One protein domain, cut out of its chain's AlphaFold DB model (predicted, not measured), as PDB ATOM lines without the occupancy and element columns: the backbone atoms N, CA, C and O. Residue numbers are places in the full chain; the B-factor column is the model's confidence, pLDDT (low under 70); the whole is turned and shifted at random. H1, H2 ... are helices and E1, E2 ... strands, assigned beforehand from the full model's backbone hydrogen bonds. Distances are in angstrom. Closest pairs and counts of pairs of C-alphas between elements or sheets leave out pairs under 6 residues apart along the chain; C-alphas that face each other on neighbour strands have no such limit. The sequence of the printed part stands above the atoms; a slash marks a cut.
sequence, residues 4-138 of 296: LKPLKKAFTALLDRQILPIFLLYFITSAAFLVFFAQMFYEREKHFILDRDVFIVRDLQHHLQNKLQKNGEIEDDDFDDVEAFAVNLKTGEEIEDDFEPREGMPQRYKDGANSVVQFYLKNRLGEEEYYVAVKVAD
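What this domain is: This is residues 4 to 138 of the 296 residues of the protein "Two-component system histidine kinase DccS" of Campylobacter showae CSUNSWCD (UniProt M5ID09). One very long helix, H2, makes the length of the domain: residues 24 to 52 of it stand free as a bare shaft, and beyond a kink near residue 53 it packs slantwise over one face of a small, strongly twisted sheet of five strands. At the other end of H2 the short helix H1 turns off to make a corner, far from the sheet. The printed part has 135 residues, with two named helices and then five named strands along the chain, H1 H2 E1 E2 E3 E4 E5. The sheet's order is E2 E1 E5 E4 E3, antiparallel throughout, and the class is mixed, helices and strands. The whole is extended, with a radius of gyration of the C-alphas of 27.5 A and spans of 84 by 28 by 26 A.

How they stand to each other: H1, residues 4 to 14, is about perpendicular to H2, residues 19 to 71, at 79 degrees. The two are close but not clearly touching, their closest C-alphas being those of Leu 14 and Leu 20, 6.0 A apart. In both helices every O i to N i+4 pair is within hydrogen-bond range. E1, residues 84 to 88, and E2, residues 94 to 97, form a hairpin, with N 86 and O 96 at 2.9 A. E3, residues 108 to 111, E4, residues 114 to 122, and E5, residues 128 to 137, form a meander, each strand the antiparallel neighbour of the one before. N 111 and O 114 of E3 and E4 are 2.8 A apart, and N 119 and O 132 of E4 and E5 are 2.9 A apart. E1 and E5 are antiparallel neighbours at 174 degrees, with N 85 and O 133 at 2.8 A. E2 and E3 are the edge strands. H2 is on the sheet at a height of 12.3 A, in two layers, a helix on one face of a sheet. It lies over E5 and E4 and runs slantwise to the strands, at 35 degrees to E4 on the local plane. The closest C-alphas of H2 and E4 are those of Gln 65 and Leu 121, 6.0 A apart. H1 is not on the sheet.

Where its parts are: H1 begins at C-alpha 4, (241.123, 162.274, 171.437), and is 14.9 A long. H2 runs 76.8 A to C-alpha 71 at (171.363, 171.336, 204.302). E4 is 26.1 A long, and E5 runs 26.8 A to C-alpha 137 at (195.315, 170.998, 185.283). E1, E2 and E3 are 13.4 A, 6.7 A and 9.8 A long.

The domain as a whole: The two C-alphas farthest apart are those of Arg 17 and Thr 91, 84.1 A. The printed part has no cut. The link from H2 to E1, residues 72 to 83, is long. The mean pLDDT of the printed part is 81.6, and residues 4 to 18 and 48 to 52 are under 70.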
ATOM      1  N   LEU A   4     241.523 163.640 171.823       50.91
ATOM      2  CA  LEU A   4     241.123 162.274 171.437       50.91
ATOM      3  C   LEU A   4     242.235 161.224 171.589       50.91
ATOM      4  O   LEU A   4     241.943 160.032 171.659       50.91
ATOM      5  N   LYS A   5     243.509 161.632 171.661       52.78
ATOM      6  CA  LYS A   5     244.648 160.714 171.851       52.78
ATOM      7  C   LYS A   5     244.616 159.959 173.190       52.78
ATOM      8  O   LYS A   5     244.777 158.737 173.160       52.78
ATOM      9  N   PRO A   6     244.396 160.616 174.347       51.38
ATOM     10  CA  PRO A   6     244.284 159.898 175.617       51.38
ATOM     11  C   PRO A   6     243.040 159.006 175.658       51.38
ATOM     12  O   PRO A   6     243.116 157.903 176.193       51.38
ATOM     13  N   LEU A   7     241.942 159.432 175.020       50.94
ATOM     14  CA  LEU A   7     240.709 158.653 174.913       50.94
ATOM     15  C   LEU A   7     240.930 157.357 174.120       50.94
ATOM     16  O   LEU A   7     240.593 156.284 174.599       50.94
ATOM     17  N   LYS A   8     241.583 157.437 172.950       51.56
ATOM     18  CA  LYS A   8     241.905 156.265 172.115       51.56
ATOM     19  C   LYS A   8     242.833 155.279 172.819       51.56
ATOM     20  O   LYS A   8     242.599 154.084 172.730       51.56
ATOM     21  N   LYS A   9     243.863 155.772 173.518       57.66
ATOM     22  CA  LYS A   9     244.824 154.923 174.245       57.66
ATOM     23  C   LYS A   9     244.192 154.251 175.469       57.66
ATOM     24  O   LYS A   9     244.525 153.113 175.781       57.66
ATOM     25  N   ALA A  10     243.281 154.948 176.147       55.78
ATOM     26  CA  ALA A  10     242.468 154.359 177.203       55.78
ATOM     27  C   ALA A  10     241.504 153.309 176.632       55.78
ATOM     28  O   ALA A  10     241.384 152.240 177.210       55.78
ATOM     29  N   PHE A  11     240.892 153.575 175.474       54.03
ATOM     30  CA  PHE A  11     239.971 152.656 174.803       54.03
ATOM     31  C   PHE A  11     240.659 151.371 174.324       54.03
ATOM     32  O   PHE A  11     240.112 150.292 174.510       54.03
ATOM     33  N   THR A  12     241.881 151.445 173.782       57.72
ATOM     34  CA  THR A  12     242.655 150.244 173.415       57.72
ATOM     35  C   THR A  12     243.127 149.440 174.621       57.72
ATOM     36  O   THR A  12     243.131 148.219 174.545       57.72
ATOM     37  N   ALA A  13     243.473 150.090 175.737       57.09
ATOM     38  CA  ALA A  13     243.755 149.392 176.994       57.09
ATOM     39  C   ALA A  13     242.488 148.773 177.616       57.09
ATOM     40  O   ALA A  13     242.571 147.761 178.299       57.09
ATOM     41  N   LEU A  14     241.313 149.360 177.373       52.88
ATOM     42  CA  LEU A  14     240.017 148.814 177.791       52.88
ATOM     43  C   LEU A  14     239.575 147.623 176.921       52.88
ATOM     44  O   LEU A  14     238.864 146.743 177.401       52.88
ATOM     45  N   LEU A  15     240.003 147.593 175.653       53.50
ATOM     46  CA  LEU A  15     239.741 146.518 174.689       53.50
ATOM     47  C   LEU A  15     240.613 145.271 174.893       53.50
ATOM     48  O   LEU A  15     240.534 144.335 174.096       53.50
ATOM     49  N   ASP A  16     241.449 145.248 175.929       66.62
ATOM     50  CA  ASP A  16     242.257 144.081 176.244       66.62
ATOM     51  C   ASP A  16     241.340 142.901 176.605       66.62
ATOM     52  O   ASP A  16     240.341 143.065 177.316       66.62
ATOM     53  N   ARG A  17     241.655 141.703 176.093       60.38
ATOM     54  CA  ARG A  17     240.716 140.558 176.001       60.38
ATOM     55  C   ARG A  17     240.104 140.133 177.348       60.38
ATOM     56  O   ARG A  17     239.070 139.474 177.364       60.38
ATOM     57  N   GLN A  18     240.737 140.509 178.462       67.56
ATOM     58  CA  GLN A  18     240.317 140.196 179.832       67.56
ATOM     59  C   GLN A  18     239.575 141.344 180.548       67.56
ATOM     60  O   GLN A  18     238.783 141.074 181.446       67.56
ATOM     61  N   ILE A  19     239.773 142.610 180.156       70.38
ATOM     62  CA  ILE A  19     239.148 143.773 180.822       70.38
ATOM     63  C   ILE A  19     237.742 144.022 180.290       70.38
ATOM     64  O   ILE A  19     236.828 144.318 181.062       70.38
ATOM     65  N   LEU A  20     237.573 143.880 178.975       72.44
ATOM     66  CA  LEU A  20     236.312 144.120 178.289       72.44
ATOM     67  C   LEU A  20     235.122 143.386 178.942       72.44
ATOM     68  O   LEU A  20     234.156 144.068 179.268       72.44
ATOM     69  N   PRO A  21     235.155 142.060 179.201       78.50
ATOM     70  CA  PRO A  21     234.002 141.363 179.777       78.50
ATOM     71  C   PRO A  21     233.663 141.833 181.196       78.50
ATOM     72  O   PRO A  21     232.487 141.939 181.531       78.50
ATOM     73  N   ILE A  22     234.668 142.164 182.013       77.25
ATOM     74  CA  ILE A  22     234.458 142.668 183.376       77.25
ATOM     75  C   ILE A  22     233.785 144.040 183.318       77.25
ATOM     76  O   ILE A  22     232.774 144.267 183.979       77.25
ATOM     77  N   PHE A  23     234.302 144.947 182.488       77.69
ATOM     78  CA  PHE A  23     233.712 146.269 182.298       77.69
ATOM     79  C   PHE A  23     232.276 146.186 181.769       77.69
ATOM     80  O   PHE A  23     231.388 146.863 182.282       77.69
ATOM     81  N   LEU A  24     232.043 145.334 180.771       80.88
ATOM     82  CA  LEU A  24     230.742 145.158 180.133       80.88
ATOM     83  C   LEU A  24     229.724 144.577 181.126       80.88
ATOM     84  O   LEU A  24     228.597 145.063 181.191       80.88
ATOM     85  N   LEU A  25     230.143 143.629 181.972       83.06
ATOM     86  CA  LEU A  25     229.325 143.109 183.066       83.06
ATOM     87  C   LEU A  25     228.916 144.223 184.041       83.06
ATOM     88  O   LEU A  25     227.725 144.388 184.290       83.06
ATOM     89  N   TYR A  26     229.866 145.012 184.556       82.69
ATOM     90  CA  TYR A  26     229.564 146.113 185.483       82.69
ATOM     91  C   TYR A  26     228.703 147.209 184.849       82.69
ATOM     92  O   TYR A  26     227.851 147.795 185.517       82.69
ATOM     93  N   PHE A  27     228.912 147.492 183.564       83.62
ATOM     94  CA  PHE A  27     228.129 148.479 182.833       83.62
ATOM     95  C   PHE A  27     226.682 148.013 182.644       83.62
ATOM     96  O   PHE A  27     225.761 148.765 182.953       83.62
ATOM     97  N   ILE A  28     226.477 146.765 182.202       87.69
ATOM     98  CA  ILE A  28     225.137 146.193 182.024       87.69
ATOM     99  C   ILE A  28     224.397 146.134 183.357       87.69
ATOM    100  O   ILE A  28     223.247 146.562 183.425       87.69
ATOM    101  N   THR A  29     225.032 145.628 184.418       88.69
ATOM    102  CA  THR A  29     224.373 145.510 185.725       88.69
ATOM    103  C   THR A  29     223.997 146.882 186.274       88.69
ATOM    104  O   THR A  29     222.861 147.072 186.700       88.69
ATOM    105  N   SER A  30     224.893 147.869 186.181       86.38
ATOM    106  CA  SER A  30     224.608 149.245 186.609       86.38
ATOM    107  C   SER A  30     223.480 149.880 185.795       86.38
ATOM    108  O   SER A  30     222.596 150.510 186.370       86.38
ATOM    109  N   ALA A  31     223.468 149.688 184.473       87.00
ATOM    110  CA  ALA A  31     222.401 150.187 183.613       87.00
ATOM    111  C   ALA A  31     221.050 149.536 183.948       87.00
ATOM    112  O   ALA A  31     220.044 150.236 184.042       87.00
ATOM    113  N   ALA A  32     221.028 148.223 184.195       89.81
ATOM    114  CA  ALA A  32     219.821 147.501 184.590       89.81
ATOM    115  C   ALA A  32     219.261 148.010 185.928       89.81
ATOM    116  O   ALA A  32     218.067 148.294 186.021       89.81
ATOM    117  N   PHE A  33     220.117 148.202 186.940       89.25
ATOM    118  CA  PHE A  33     219.710 148.810 188.211       89.25
ATOM    119  C   PHE A  33     219.141 150.210 188.013       89.25
ATOM    120  O   PHE A  33     218.118 150.554 188.599       89.25
ATOM    121  N   LEU A  34     219.781 151.015 187.171       89.00
ATOM    122  CA  LEU A  34     219.361 152.385 186.932       89.00
ATOM    123  C   LEU A  34     217.981 152.434 186.264       89.00
ATOM    124  O   LEU A  34     217.115 153.180 186.716       89.00
ATOM    125  N   VAL A  35     217.739 151.593 185.255       88.25
ATOM    126  CA  VAL A  35     216.416 151.449 184.626       88.25
ATOM    127  C   VAL A  35     215.372 150.996 185.643       88.25
ATOM    128  O   VAL A  35     214.293 151.580 185.700       88.25
ATOM    129  N   PHE A  36     215.698 150.015 186.488       90.00
ATOM    130  CA  PHE A  36     214.798 149.535 187.535       90.00
ATOM    131  C   PHE A  36     214.404 150.647 188.521       90.00
ATOM    132  O   PHE A  36     213.217 150.858 188.776       90.00
ATOM    133  N   PHE A  37     215.374 151.409 189.035       86.31
ATOM    134  CA  PHE A  37     215.097 152.535 189.930       86.31
ATOM    135  C   PHE A  37     214.336 153.662 189.232       86.31
ATOM    136  O   PHE A  37     213.427 154.235 189.829       86.31
ATOM    137  N   ALA A  38     214.664 153.965 187.975       86.00
ATOM    138  CA  ALA A  38     213.944 154.961 187.188       86.00
ATOM    139  C   ALA A  38     212.479 154.555 186.977       86.00
ATOM    140  O   ALA A  38     211.592 155.389 187.142       86.00
ATOM    141  N   GLN A  39     212.218 153.280 186.676       87.00
ATOM    142  CA  GLN A  39     210.865 152.746 186.535       87.00
ATOM    143  C   GLN A  39     210.102 152.797 187.864       87.00
ATOM    144  O   GLN A  39     208.973 153.277 187.893       87.00
ATOM    145  N   MET A  40     210.721 152.376 188.971       83.62
ATOM    146  CA  MET A  40     210.113 152.454 190.303       83.62
ATOM    147  C   MET A  40     209.769 153.901 190.688       83.62
ATOM    148  O   MET A  40     208.688 154.165 191.209       83.62
ATOM    149  N   PHE A  41     210.676 154.844 190.419       82.38
ATOM    150  CA  PHE A  41     210.455 156.260 190.704       82.38
ATOM    151  C   PHE A  41     209.353 156.846 189.818       82.38
ATOM    152  O   PHE A  41     208.506 157.585 190.312       82.38
ATOM    153  N   TYR A  42     209.342 156.493 188.529       83.94
ATOM    154  CA  TYR A  42     208.312 156.925 187.591       83.94
ATOM    155  C   TYR A  42     206.925 156.435 188.006       83.94
ATOM    156  O   TYR A  42     206.014 157.250 188.080       83.94
ATOM    157  N   GLU A  43     206.763 155.144 188.313       80.75
ATOM    158  CA  GLU A  43     205.465 154.610 188.742       80.75
ATOM    159  C   GLU A  43     205.001 155.254 190.050       80.75
ATOM    160  O   GLU A  43     203.850 155.674 190.152       80.75
ATOM    161  N   ARG A  44     205.903 155.425 191.025       79.69
ATOM    162  CA  ARG A  44     205.567 156.070 192.301       79.69
ATOM    163  C   ARG A  44     205.082 157.508 192.116       79.69
ATOM    164  O   ARG A  44     204.065 157.889 192.685       79.69
ATOM    165  N   GLU A  45     205.806 158.304 191.339       75.44
ATOM    166  CA  GLU A  45     205.482 159.721 191.166       75.44
ATOM    167  C   GLU A  45     204.268 159.923 190.244       75.44
ATOM    168  O   GLU A  45     203.446 160.807 190.471       75.44
ATOM    169  N   LYS A  46     204.100 159.059 189.234       76.19
ATOM    170  CA  LYS A  46     202.906 159.026 188.382       76.19
ATOM    171  C   LYS A  46     201.646 158.751 189.204       76.19
ATOM    172  O   LYS A  46     200.643 159.428 188.989       76.19
ATOM    173  N   HIS A  47     201.700 157.787 190.125       71.81
ATOM    174  CA  HIS A  47     200.597 157.513 191.045       71.81
ATOM    175  C   HIS A  47     200.258 158.742 191.890       71.81
ATOM    176  O   HIS A  47     199.098 159.117 191.960       71.81
ATOM    177  N   PHE A  48     201.259 159.448 192.421       66.31
ATOM    178  CA  PHE A  48     201.030 160.654 193.221       66.31
ATOM    179  C   PHE A  48     200.333 161.786 192.443       66.31
ATOM    180  O   PHE A  48     199.435 162.432 192.976       66.31
ATOM    181  N   ILE A  49     200.710 162.014 191.179       66.88
ATOM    182  CA  ILE A  49     200.098 163.061 190.340       66.88
ATOM    183  C   ILE A  49     198.651 162.698 189.980       66.88
ATOM    184  O   ILE A  49     197.755 163.524 190.127       66.88
ATOM    185  N   LEU A  50     198.411 161.460 189.535       66.00
ATOM    186  CA  LEU A  50     197.072 161.006 189.147       66.00
ATOM    187  C   LEU A  50     196.121 160.900 190.343       66.00
ATOM    188  O   LEU A  50     194.961 161.290 190.224       66.00
ATOM    189  N   ASP A  51     196.605 160.402 191.483       64.50
ATOM    190  CA  ASP A  51     195.785 160.241 192.681       64.50
ATOM    191  C   ASP A  51     195.437 161.592 193.304       64.50
ATOM    192  O   ASP A  51     194.319 161.736 193.777       64.50
ATOM    193  N   ARG A  52     196.319 162.603 193.266       68.19
ATOM    194  CA  ARG A  52     196.012 163.939 193.813       68.19
ATOM    195  C   ARG A  52     194.848 164.604 193.082       68.19
ATOM    196  O   ARG A  52     193.927 165.099 193.722       68.19
ATOM    197  N   ASP A  53     194.880 164.601 191.756       71.25
ATOM    198  CA  ASP A  53     193.866 165.277 190.946       71.25
ATOM    199  C   ASP A  53     192.515 164.533 191.010       71.25
ATOM    200  O   ASP A  53     191.458 165.153 191.108       71.25
ATOM    201  N   VAL A  54     192.539 163.192 191.038       74.12
ATOM    202  CA  VAL A  54     191.334 162.373 191.281       74.12
ATOM    203  C   VAL A  54     190.820 162.549 192.711       74.12
ATOM    204  O   VAL A  54     189.609 162.547 192.926       74.12
ATOM    205  N   PHE A  55     191.716 162.705 193.684       78.44
ATOM    206  CA  PHE A  55     191.368 162.918 195.084       78.44
ATOM    207  C   PHE A  55     190.653 164.252 195.283       78.44
ATOM    208  O   PHE A  55     189.594 164.234 195.892       78.44
ATOM    209  N   ILE A  56     191.154 165.363 194.727       79.88
ATOM    210  CA  ILE A  56     190.519 166.689 194.861       79.88
ATOM    211  C   ILE A  56     189.081 166.660 194.329       79.88
ATOM    212  O   ILE A  56     188.152 167.024 195.043       79.88
ATOM    213  N   VAL A  57     188.875 166.151 193.109       84.31
ATOM    214  CA  VAL A  57     187.532 166.089 192.508       84.31
ATOM    215  C   VAL A  57     186.602 165.171 193.304       84.31
ATOM    216  O   VAL A  57     185.432 165.484 193.507       84.31
ATOM    217  N   ARG A  58     187.111 164.028 193.775       85.94
ATOM    218  CA  ARG A  58     186.315 163.073 194.552       85.94
ATOM    219  C   ARG A  58     185.986 163.591 195.953       85.94
ATOM    220  O   ARG A  58     184.899 163.306 196.452       85.94
ATOM    221  N   ASP A  59     186.912 164.298 196.588       88.38
ATOM    222  CA  ASP A  59     186.727 164.911 197.901       88.38
ATOM    223  C   ASP A  59     185.681 166.026 197.824       88.38
ATOM    224  O   ASP A  59     184.703 165.982 198.568       88.38
ATOM    225  N   LEU A  60     185.790 166.912 196.824       89.38
ATOM    226  CA  LEU A  60     184.783 167.930 196.526       89.38
ATOM    227  C   LEU A  60     183.410 167.300 196.256       89.38
ATOM    228  O   LEU A  60     182.422 167.672 196.884       89.38
ATOM    229  N   GLN A  61     183.335 166.281 195.393       90.50
ATOM    230  CA  GLN A  61     182.080 165.577 195.123       90.50
ATOM    231  C   GLN A  61     181.465 165.002 196.410       90.50
ATOM    232  O   GLN A  61     180.258 165.116 196.625       90.50
ATOM    233  N   HIS A  62     182.268 164.374 197.277       90.69
ATOM    234  CA  HIS A  62     181.788 163.848 198.556       90.69
ATOM    235  C   HIS A  62     181.358 164.958 199.522       90.69
ATOM    236  O   HIS A  62     180.364 164.782 200.231       90.69
ATOM    237  N   HIS A  63     182.076 166.081 199.555       90.56
ATOM    238  CA  HIS A  63     181.738 167.248 200.358       90.56
ATOM    239  C   HIS A  63     180.376 167.821 199.949       90.56
ATOM    240  O   HIS A  63     179.457 167.851 200.772       90.56
ATOM    241  N   LEU A  64     180.210 168.142 198.664       90.75
ATOM    242  CA  LEU A  64     178.973 168.673 198.089       90.75
ATOM    243  C   LEU A  64     177.798 167.709 198.279       90.75
ATOM    244  O   LEU A  64     176.725 168.097 198.732       90.75
ATOM    245  N   GLN A  65     178.007 166.413 198.024       91.81
ATOM    246  CA  GLN A  65     176.978 165.388 198.210       91.81
ATOM    247  C   GLN A  65     176.519 165.287 199.674       91.81
ATOM    248  O   GLN A  65     175.335 165.061 199.937       91.81
ATOM    249  N   ASN A  66     177.436 165.459 200.632       90.06
ATOM    250  CA  ASN A  66     177.119 165.473 202.059       90.06
ATOM    251  C   ASN A  66     176.416 166.770 202.487       90.06
ATOM    252  O   ASN A  66     175.476 166.696 203.284       90.06
ATOM    253  N   LYS A  67     176.847 167.937 201.981       89.94
ATOM    254  CA  LYS A  67     176.204 169.238 202.245       89.94
ATOM    255  C   LYS A  67     174.776 169.229 201.705       89.94
ATOM    256  O   LYS A  67     173.847 169.458 202.476       89.94
ATOM    257  N   LEU A  68     174.583 168.772 200.468       89.25
ATOM    258  CA  LEU A  68     173.272 168.619 199.843       89.25
ATOM    259  C   LEU A  68     172.338 167.702 200.649       89.25
ATOM    260  O   LEU A  68     171.173 168.016 200.878       89.25
ATOM    261  N   GLN A  69     172.841 166.573 201.157       87.75
ATOM    262  CA  GLN A  69     172.023 165.681 201.983       87.75
ATOM    263  C   GLN A  69     171.646 166.289 203.342       87.75
ATOM    264  O   GLN A  69     170.566 165.986 203.856       87.75
ATOM    265  N   LYS A  70     172.495 167.133 203.939       86.31
ATOM    266  CA  LYS A  70     172.257 167.738 205.261       86.31
ATOM    267  C   LYS A  70     171.438 169.025 205.186       86.31
ATOM    268  O   LYS A  70     170.410 169.105 205.858       86.31
ATOM    269  N   ASN A  71     171.872 169.967 204.361       82.62
ATOM    270  CA  ASN A  71     171.363 171.336 204.302       82.62
ATOM    271  C   ASN A  71     170.344 171.532 203.171       82.62
ATOM    272  O   ASN A  71     169.499 172.409 203.282       82.62
ATOM    273  N   GLY A  72     170.351 170.667 202.149       80.88
ATOM    274  CA  GLY A  72     169.380 170.684 201.047       80.88
ATOM    275  C   GLY A  72     169.773 171.559 199.858       80.88
ATOM    276  O   GLY A  72     169.171 171.416 198.800       80.88
ATOM    277  N   GLU A  73     170.794 172.401 200.008       85.50
ATOM    278  CA  GLU A  73     171.243 173.362 198.998       85.50
ATOM    279  C   GLU A  73     172.779 173.404 198.951       85.50
ATOM    280  O   GLU A  73     173.455 172.961 199.889       85.50
ATOM    281  N   ILE A  74     173.300 173.867 197.815       88.31
ATOM    282  CA  ILE A  74     174.718 174.103 197.529       88.31
ATOM    283  C   ILE A  74     174.847 175.589 197.227       88.31
ATOM    284  O   ILE A  74     173.963 176.157 196.588       88.31
ATOM    285  N   GLU A  75     175.921 176.194 197.706       88.88
ATOM    286  CA  GLU A  75     176.167 177.627 197.601       88.88
ATOM    287  C   GLU A  75     177.430 177.864 196.761       88.88
ATOM    288  O   GLU A  75     178.254 176.966 196.593       88.88
ATOM    289  N   ASP A  76     177.555 179.071 196.216       87.81
ATOM    290  CA  ASP A  76     178.716 179.520 195.435       87.81
ATOM    291  C   ASP A  76     180.035 179.366 196.226       87.81
ATOM    292  O   ASP A  76     181.040 178.871 195.724       87.81
ATOM    293  N   ASP A  77     179.978 179.623 197.541       88.00
ATOM    294  CA  ASP A  77     181.111 179.505 198.471       88.00
ATOM    295  C   ASP A  77     181.724 178.093 198.566       88.00
ATOM    296  O   ASP A  77     182.844 177.924 199.051       88.00
ATOM    297  N   ASP A  78     181.018 177.063 198.090       88.00
ATOM    298  CA  ASP A  78     181.526 175.694 198.044       88.00
ATOM    299  C   ASP A  78     182.568 175.471 196.933       88.00
ATOM    300  O   ASP A  78     183.221 174.417 196.911       88.00
ATOM    301  N   PHE A  79     182.715 176.428 196.013       89.12
ATOM    302  CA  PHE A  79     183.587 176.333 194.845       89.12
ATOM    303  C   PHE A  79     184.813 177.256 194.903       89.12
ATOM    304  O   PHE A  79     185.690 177.099 194.066       89.12
ATOM    305  N   ASP A  80     184.974 178.083 195.945       85.12
ATOM    306  CA  ASP A  80     186.061 179.077 196.105       85.12
ATOM    307  C   ASP A  80     187.492 178.573 195.776       85.12
ATOM    308  O   ASP A  80     188.366 179.341 195.364       85.12
ATOM    309  N   ASP A  81     187.767 177.283 195.994       83.69
ATOM    310  CA  ASP A  81     189.086 176.665 195.802       83.69
ATOM    311  C   ASP A  81     189.294 176.031 194.406       83.69
ATOM    312  O   ASP A  81     190.380 175.504 194.121       83.69
ATOM    313  N   VAL A  82     188.277 176.021 193.536       85.56
ATOM    314  CA  VAL A  82     188.285 175.307 192.249       85.56
ATOM    315  C   VAL A  82     187.569 176.083 191.145       85.56
ATOM    316  O   VAL A  82     186.502 176.620 191.355       85.56
ATOM    317  N   GLU A  83     188.097 176.042 189.919       88.88
ATOM    318  CA  GLU A  83     187.340 176.543 188.761       88.88
ATOM    319  C   GLU A  83     186.203 175.562 188.425       88.88
ATOM    320  O   GLU A  83     186.473 174.415 188.018       88.88
ATOM    321  N   ALA A  84     184.949 175.988 188.588       91.25
ATOM    322  CA  ALA A  84     183.781 175.120 188.470       91.25
ATOM    323  C   ALA A  84     182.635 175.716 187.634       91.25
ATOM    324  O   ALA A  84     182.546 176.904 187.365       91.25
ATOM    325  N   PHE A  85     181.747 174.833 187.194       91.62
ATOM    326  CA  PHE A  85     180.445 175.171 186.643       91.62
ATOM    327  C   PHE A  85     179.410 174.319 187.358       91.62
ATOM    328  O   PHE A  85     179.513 173.085 187.333       91.62
ATOM    329  N   ALA A  86     178.427 174.943 187.992       92.50
ATOM    330  CA  ALA A  86     177.402 174.260 188.761       92.50
ATOM    331  C   ALA A  86     176.017 174.830 188.452       92.50
ATOM    332  O   ALA A  86     175.777 176.024 188.584       92.50
ATOM    333  N   VAL A  87     175.075 173.957 188.089       92.81
ATOM    334  CA  VAL A  87     173.690 174.344 187.790       92.81
ATOM    335  C   VAL A  87     172.704 173.433 188.512       92.81
ATOM    336  O   VAL A  87     172.863 172.205 188.549       92.81
ATOM    337  N   ASN A  88     171.655 174.028 189.069       91.50
ATOM    338  CA  ASN A  88     170.509 173.311 189.601       91.50
ATOM    339  C   ASN A  88     169.595 172.867 188.450       91.50
ATOM    340  O   ASN A  88     168.996 173.676 187.745       91.50
ATOM    341  N   LEU A  89     169.438 171.557 188.278       89.19
ATOM    342  CA  LEU A  89     168.680 170.962 187.175       89.19
ATOM    343  C   LEU A  89     167.163 171.172 187.294       89.19
ATOM    344  O   LEU A  89     166.443 171.001 186.311       89.19
ATOM    345  N   LYS A  90     166.657 171.508 188.488       86.69
ATOM    346  CA  LYS A  90     165.224 171.723 188.734       86.69
ATOM    347  C   LYS A  90     164.808 173.170 188.525       86.69
ATOM    348  O   LYS A  90     163.729 173.411 187.987       86.69
ATOM    349  N   THR A  91     165.624 174.113 188.990       86.62
ATOM    350  CA  THR A  91     165.334 175.553 188.898       86.62
ATOM    351  C   THR A  91     165.961 176.196 187.664       86.62
ATOM    352  O   THR A  91     165.464 177.223 187.211       86.62
ATOM    353  N   GLY A  92     166.999 175.577 187.092       85.69
ATOM    354  CA  GLY A  92     167.825 176.172 186.040       85.69
ATOM    355  C   GLY A  92     168.744 177.280 186.556       85.69
ATOM    356  O   GLY A  92     169.250 178.055 185.757       85.69
ATOM    357  N   GLU A  93     168.904 177.394 187.875       89.94
ATOM    358  CA  GLU A  93     169.762 178.389 188.515       89.94
ATOM    359  C   GLU A  93     171.229 177.969 188.420       89.94
ATOM    360  O   GLU A  93     171.585 176.847 188.792       89.94
ATOM    361  N   GLU A  94     172.061 178.870 187.911       90.75
ATOM    362  CA  GLU A  94     173.518 178.751 187.896       90.75
ATOM    363  C   GLU A  94     174.047 179.194 189.261       90.75
ATOM    364  O   GLU A  94     173.747 180.293 189.727       90.75
ATOM    365  N   ILE A  95     174.762 178.292 189.925       90.31
ATOM    366  CA  ILE A  95     175.316 178.485 191.272       90.31
ATOM    367  C   ILE A  95     176.753 178.955 191.167       90.31
ATOM    368  O   ILE A  95     177.156 179.788 191.962       90.31
ATOM    369  N   GLU A  96     177.478 178.416 190.186       91.12
ATOM    370  CA  GLU A  96     178.826 178.844 189.845       91.12
ATOM    371  C   GLU A  96     179.028 178.746 188.323       91.12
ATOM    372  O   GLU A  96     178.571 177.775 187.705       91.12
ATOM    373  N   ASP A  97     179.682 179.740 187.721       90.31
ATOM    374  CA  ASP A  97     179.884 179.860 186.264       90.31
ATOM    375  C   ASP A  97     181.268 180.435 185.916       90.31
ATOM    376  O   ASP A  97     181.415 181.471 185.262       90.31
ATOM    377  N   ASP A  98     182.327 179.743 186.342       89.75
ATOM    378  CA  ASP A  98     183.692 180.111 185.947       89.75
ATOM    379  C   ASP A  98     183.993 179.777 184.478       89.75
ATOM    380  O   ASP A  98     184.902 180.348 183.860       89.75
ATOM    381  N   PHE A  99     183.288 178.788 183.911       89.62
ATOM    382  CA  PHE A  99     183.468 178.352 182.527       89.62
ATOM    383  C   PHE A  99     182.272 177.566 181.975       89.62
ATOM    384  O   PHE A  99     181.641 176.791 182.677       89.62
ATOM    385  N   GLU A 100     182.072 177.609 180.654       88.19
ATOM    386  CA  GLU A 100     181.028 176.821 179.986       88.19
ATOM    387  C   GLU A 100     181.506 175.392 179.620       88.19
ATOM    388  O   GLU A 100     182.441 175.222 178.815       88.19
ATOM    389  N   PRO A 101     180.882 174.324 180.155       87.69
ATOM    390  CA  PRO A 101     181.190 172.953 179.771       87.69
ATOM    391  C   PRO A 101     180.642 172.610 178.379       87.69
ATOM    392  O   PRO A 101     179.619 173.110 177.921       87.69
ATOM    393  N   ARG A 102     181.332 171.708 177.672       85.81
ATOM    394  CA  ARG A 102     180.968 171.323 176.301       85.81
ATOM    395  C   ARG A 102     179.899 170.237 176.311       85.81
ATOM    396  O   ARG A 102     180.117 169.157 176.863       85.81
ATOM    397  N   GLU A 103     178.792 170.481 175.616       84.38
ATOM    398  CA  GLU A 103     177.699 169.512 175.506       84.38
ATOM    399  C   GLU A 103     178.130 168.179 174.867       84.38
ATOM    400  O   GLU A 103     178.951 168.121 173.948       84.38
ATOM    401  N   GLY A 104     177.537 167.080 175.348       83.31
ATOM    402  CA  GLY A 104     177.729 165.736 174.790       83.31
ATOM    403  C   GLY A 104     179.098 165.103 175.064       83.31
ATOM    404  O   GLY A 104     179.395 164.033 174.527       83.31
ATOM    405  N   MET A 105     179.936 165.733 175.889       84.56
ATOM    406  CA  MET A 105     181.235 165.188 176.271       84.56
ATOM    407  C   MET A 105     181.120 164.066 177.321       84.56
ATOM    408  O   MET A 105     180.172 164.031 178.109       84.56
ATOM    409  N   PRO A 106     182.086 163.126 177.359       86.25
ATOM    410  CA  PRO A 106     182.159 162.097 178.397       86.25
ATOM    411  C   PRO A 106     182.479 162.694 179.779       86.25
ATOM    412  O   PRO A 106     182.942 163.825 179.879       86.25
ATOM    413  N   GLN A 107     182.323 161.897 180.848       83.56
ATOM    414  CA  GLN A 107     182.582 162.308 182.246       83.56
ATOM    415  C   GLN A 107     183.937 162.992 182.492       83.56
ATOM    416  O   GLN A 107     184.076 163.754 183.443       83.56
ATOM    417  N   ARG A 108     184.939 162.712 181.656       83.31
ATOM    418  CA  ARG A 108     186.215 163.419 181.661       83.31
ATOM    419  C   ARG A 108     186.645 163.703 180.232       83.31
ATOM    420  O   ARG A 108     186.767 162.769 179.438       83.31
ATOM    421  N   TYR A 109     186.924 164.962 179.922       83.88
ATOM    422  CA  TYR A 109     187.400 165.385 178.606       83.88
ATOM    423  C   TYR A 109     188.452 166.490 178.720       83.88
ATOM    424  O   TYR A 109     188.651 167.075 179.783       83.88
ATOM    425  N   LYS A 110     189.170 166.749 177.624       81.56
ATOM    426  CA  LYS A 110     190.188 167.801 177.569       81.56
ATOM    427  C   LYS A 110     189.604 169.122 177.093       81.56
ATOM    428  O   LYS A 110     188.925 169.157 176.066       81.56
ATOM    429  N   ASP A 111     189.971 170.195 177.779       81.12
ATOM    430  CA  ASP A 111     189.683 171.568 177.395       81.12
ATOM    431  C   ASP A 111     190.964 172.419 177.461       81.12
ATOM    432  O   ASP A 111     191.400 172.881 178.517       81.12
ATOM    433  N   GLY A 112     191.625 172.575 176.310       79.56
ATOM    434  CA  GLY A 112     192.893 173.300 176.205       79.56
ATOM    435  C   GLY A 112     194.030 172.615 176.971       79.56
ATOM    436  O   GLY A 112     194.424 171.500 176.629       79.56
ATOM    437  N   ALA A 113     194.578 173.307 177.974       71.81
ATOM    438  CA  ALA A 113     195.638 172.809 178.858       71.81
ATOM    439  C   ALA A 113     195.106 172.125 180.132       71.81
ATOM    440  O   ALA A 113     195.905 171.692 180.963       71.81
ATOM    441  N   ASN A 114     193.780 172.028 180.280       81.56
ATOM    442  CA  ASN A 114     193.110 171.479 181.450       81.56
ATOM    443  C   ASN A 114     192.232 170.276 181.058       81.56
ATOM    444  O   ASN A 114     191.845 170.086 179.905       81.56
ATOM    445  N   SER A 115     191.918 169.435 182.035       83.62
ATOM    446  CA  SER A 115     190.895 168.398 181.963       83.62
ATOM    447  C   SER A 115     189.653 168.863 182.712       83.62
ATOM    448  O   SER A 115     189.766 169.318 183.843       83.62
ATOM    449  N   VAL A 116     188.476 168.691 182.121       86.62
ATOM    450  CA  VAL A 116     187.199 168.908 182.808       86.62
ATOM    451  C   VAL A 116     186.674 167.561 183.288       86.62
ATOM    452  O   VAL A 116     186.679 166.586 182.526       86.62
ATOM    453  N   VAL A 117     186.251 167.494 184.549       88.56
ATOM    454  CA  VAL A 117     185.564 166.335 185.131       88.56
ATOM    455  C   VAL A 117     184.152 166.748 185.509       88.56
ATOM    456  O   VAL A 117     183.978 167.709 186.246       88.56
ATOM    457  N   GLN A 118     183.159 166.012 185.018       90.56
ATOM    458  CA  GLN A 118     181.743 166.304 185.234       90.56
ATOM    459  C   GLN A 118     181.050 165.179 186.010       90.56
ATOM    460  O   GLN A 118     181.282 163.990 185.756       90.56
ATOM    461  N   PHE A 119     180.183 165.550 186.947       91.25
ATOM    462  CA  PHE A 119     179.409 164.629 187.774       91.25
ATOM    463  C   PHE A 119     178.049 165.225 188.159       91.25
ATOM    464  O   PHE A 119     177.826 166.429 188.086       91.25
ATOM    465  N   TYR A 120     177.133 164.350 188.574       91.19
ATOM    466  CA  TYR A 120     175.798 164.725 189.035       91.19
ATOM    467  C   TYR A 120     175.677 164.471 190.533       91.19
ATOM    468  O   TYR A 120     176.110 163.421 191.027       91.19
ATOM    469  N   LEU A 121     175.064 165.410 191.247       91.19
ATOM    470  CA  LEU A 121     174.740 165.270 192.663       91.19
ATOM    471  C   LEU A 121     173.276 164.887 192.821       91.19
ATOM    472  O   LEU A 121     172.400 165.377 192.103       91.19
ATOM    473  N   LYS A 122     173.019 163.984 193.768       91.81
ATOM    474  CA  LYS A 122     171.686 163.419 193.987       91.81
ATOM    475  C   LYS A 122     171.062 163.935 195.268       91.81
ATOM    476  O   LYS A 122     171.722 163.985 196.306       91.81
ATOM    477  N   ASN A 123     169.775 164.234 195.213       87.06
ATOM    478  CA  ASN A 123     169.006 164.636 196.383       87.06
ATOM    479  C   ASN A 123     168.684 163.442 197.304       87.06
ATOM    480  O   ASN A 123     169.025 162.289 197.026       87.06
ATOM    481  N   ARG A 124     167.967 163.698 198.406       84.38
ATOM    482  CA  ARG A 124     167.543 162.655 199.367       84.38
ATOM    483  C   ARG A 124     166.645 161.568 198.756       84.38
ATOM    484  O   ARG A 124     166.553 160.482 199.322       84.38
ATOM    485  N   LEU A 125     165.984 161.856 197.634       84.25
ATOM    486  CA  LEU A 125     165.120 160.933 196.890       84.25
ATOM    487  C   LEU A 125     165.898 160.130 195.829       84.25
ATOM    488  O   LEU A 125     165.336 159.233 195.209       84.25
ATOM    489  N   GLY A 126     167.194 160.411 195.647       84.00
ATOM    490  CA  GLY A 126     168.056 159.751 194.666       84.00
ATOM    491  C   GLY A 126     167.962 160.320 193.248       84.00
ATOM    492  O   GLY A 126     168.551 159.740 192.334       84.00
ATOM    493  N   GLU A 127     167.253 161.434 193.065       88.31
ATOM    494  CA  GLU A 127     167.128 162.148 191.792       88.31
ATOM    495  C   GLU A 127     168.317 163.088 191.595       88.31
ATOM    496  O   GLU A 127     168.795 163.696 192.555       88.31
ATOM    497  N   GLU A 128     168.789 163.212 190.357       89.69
ATOM    498  CA  GLU A 128     169.834 164.172 189.990       89.69
ATOM    499  C   GLU A 128     169.281 165.594 190.133       89.69
ATOM    500  O   GLU A 128     168.253 165.932 189.548       89.69
ATOM    501  N   GLU A 129     169.933 166.404 190.964       89.56
ATOM    502  CA  GLU A 129     169.464 167.749 191.313       89.56
ATOM    503  C   GLU A 129     170.449 168.831 190.883       89.56
ATOM    504  O   GLU A 129     170.019 169.902 190.473       89.56
ATOM    505  N   TYR A 130     171.747 168.525 190.881       91.81
ATOM    506  CA  TYR A 130     172.783 169.448 190.429       91.81
ATOM    507  C   TYR A 130     173.712 168.764 189.432       91.81
ATOM    508  O   TYR A 130     174.096 167.603 189.620       91.81
ATOM    509  N   TYR A 131     174.088 169.498 188.389       92.56
ATOM    510  CA  TYR A 131     175.189 169.153 187.496       92.56
ATOM    511  C   TYR A 131     176.393 170.015 187.857       92.56
ATOM    512  O   TYR A 131     176.247 171.225 187.990       92.56
ATOM    513  N   VAL A 132     177.554 169.381 188.024       91.88
ATOM    514  CA  VAL A 132     178.802 170.050 188.394       91.88
ATOM    515  C   VAL A 132     179.913 169.611 187.445       91.88
ATOM    516  O   VAL A 132     180.122 168.410 187.237       91.88
ATOM    517  N   ALA A 133     180.651 170.569 186.893       91.44
ATOM    518  CA  ALA A 133     181.853 170.354 186.104       91.44
ATOM    519  C   ALA A 133     183.024 171.125 186.719       91.44
ATOM    520  O   ALA A 133     182.896 172.295 187.037       91.44
ATOM    521  N   VAL A 134     184.175 170.473 186.883       90.25
ATOM    522  CA  VAL A 134     185.360 171.052 187.537       90.25
ATOM    523  C   VAL A 134     186.548 170.999 186.593       90.25
ATOM    524  O   VAL A 134     186.805 169.958 185.970       90.25
ATOM    525  N   LYS A 135     187.298 172.098 186.502       87.44
ATOM    526  CA  LYS A 135     188.496 172.211 185.670       87.44
ATOM    527  C   LYS A 135     189.748 171.879 186.484       87.44
ATOM    528  O   LYS A 135     190.026 172.462 187.522       87.44
ATOM    529  N   VAL A 136     190.534 170.920 186.001       82.44
ATOM    530  CA  VAL A 136     191.763 170.435 186.651       82.44
ATOM    531  C   VAL A 136     192.932 170.546 185.678       82.44
ATOM    532  O   VAL A 136     192.769 170.276 184.490       82.44
ATOM    533  N   ALA A 137     194.127 170.917 186.142       75.44
ATOM    534  CA  ALA A 137     195.315 170.998 185.283       75.44
ATOM    535  C   ALA A 137     195.595 169.659 184.564       75.44
ATOM    536  O   ALA A 137     195.483 168.589 185.165       75.44
ATOM    537  N   ASP A 138     195.953 169.689 183.272       70.75
ATOM    538  CA  ASP A 138     196.193 168.451 182.520       70.75
ATOM    539  C   ASP A 138     197.472 167.740 183.019       70.75
ATOM    540  O   ASP A 138     198.564 168.331 183.036       70.75
TER     541      ASP A 138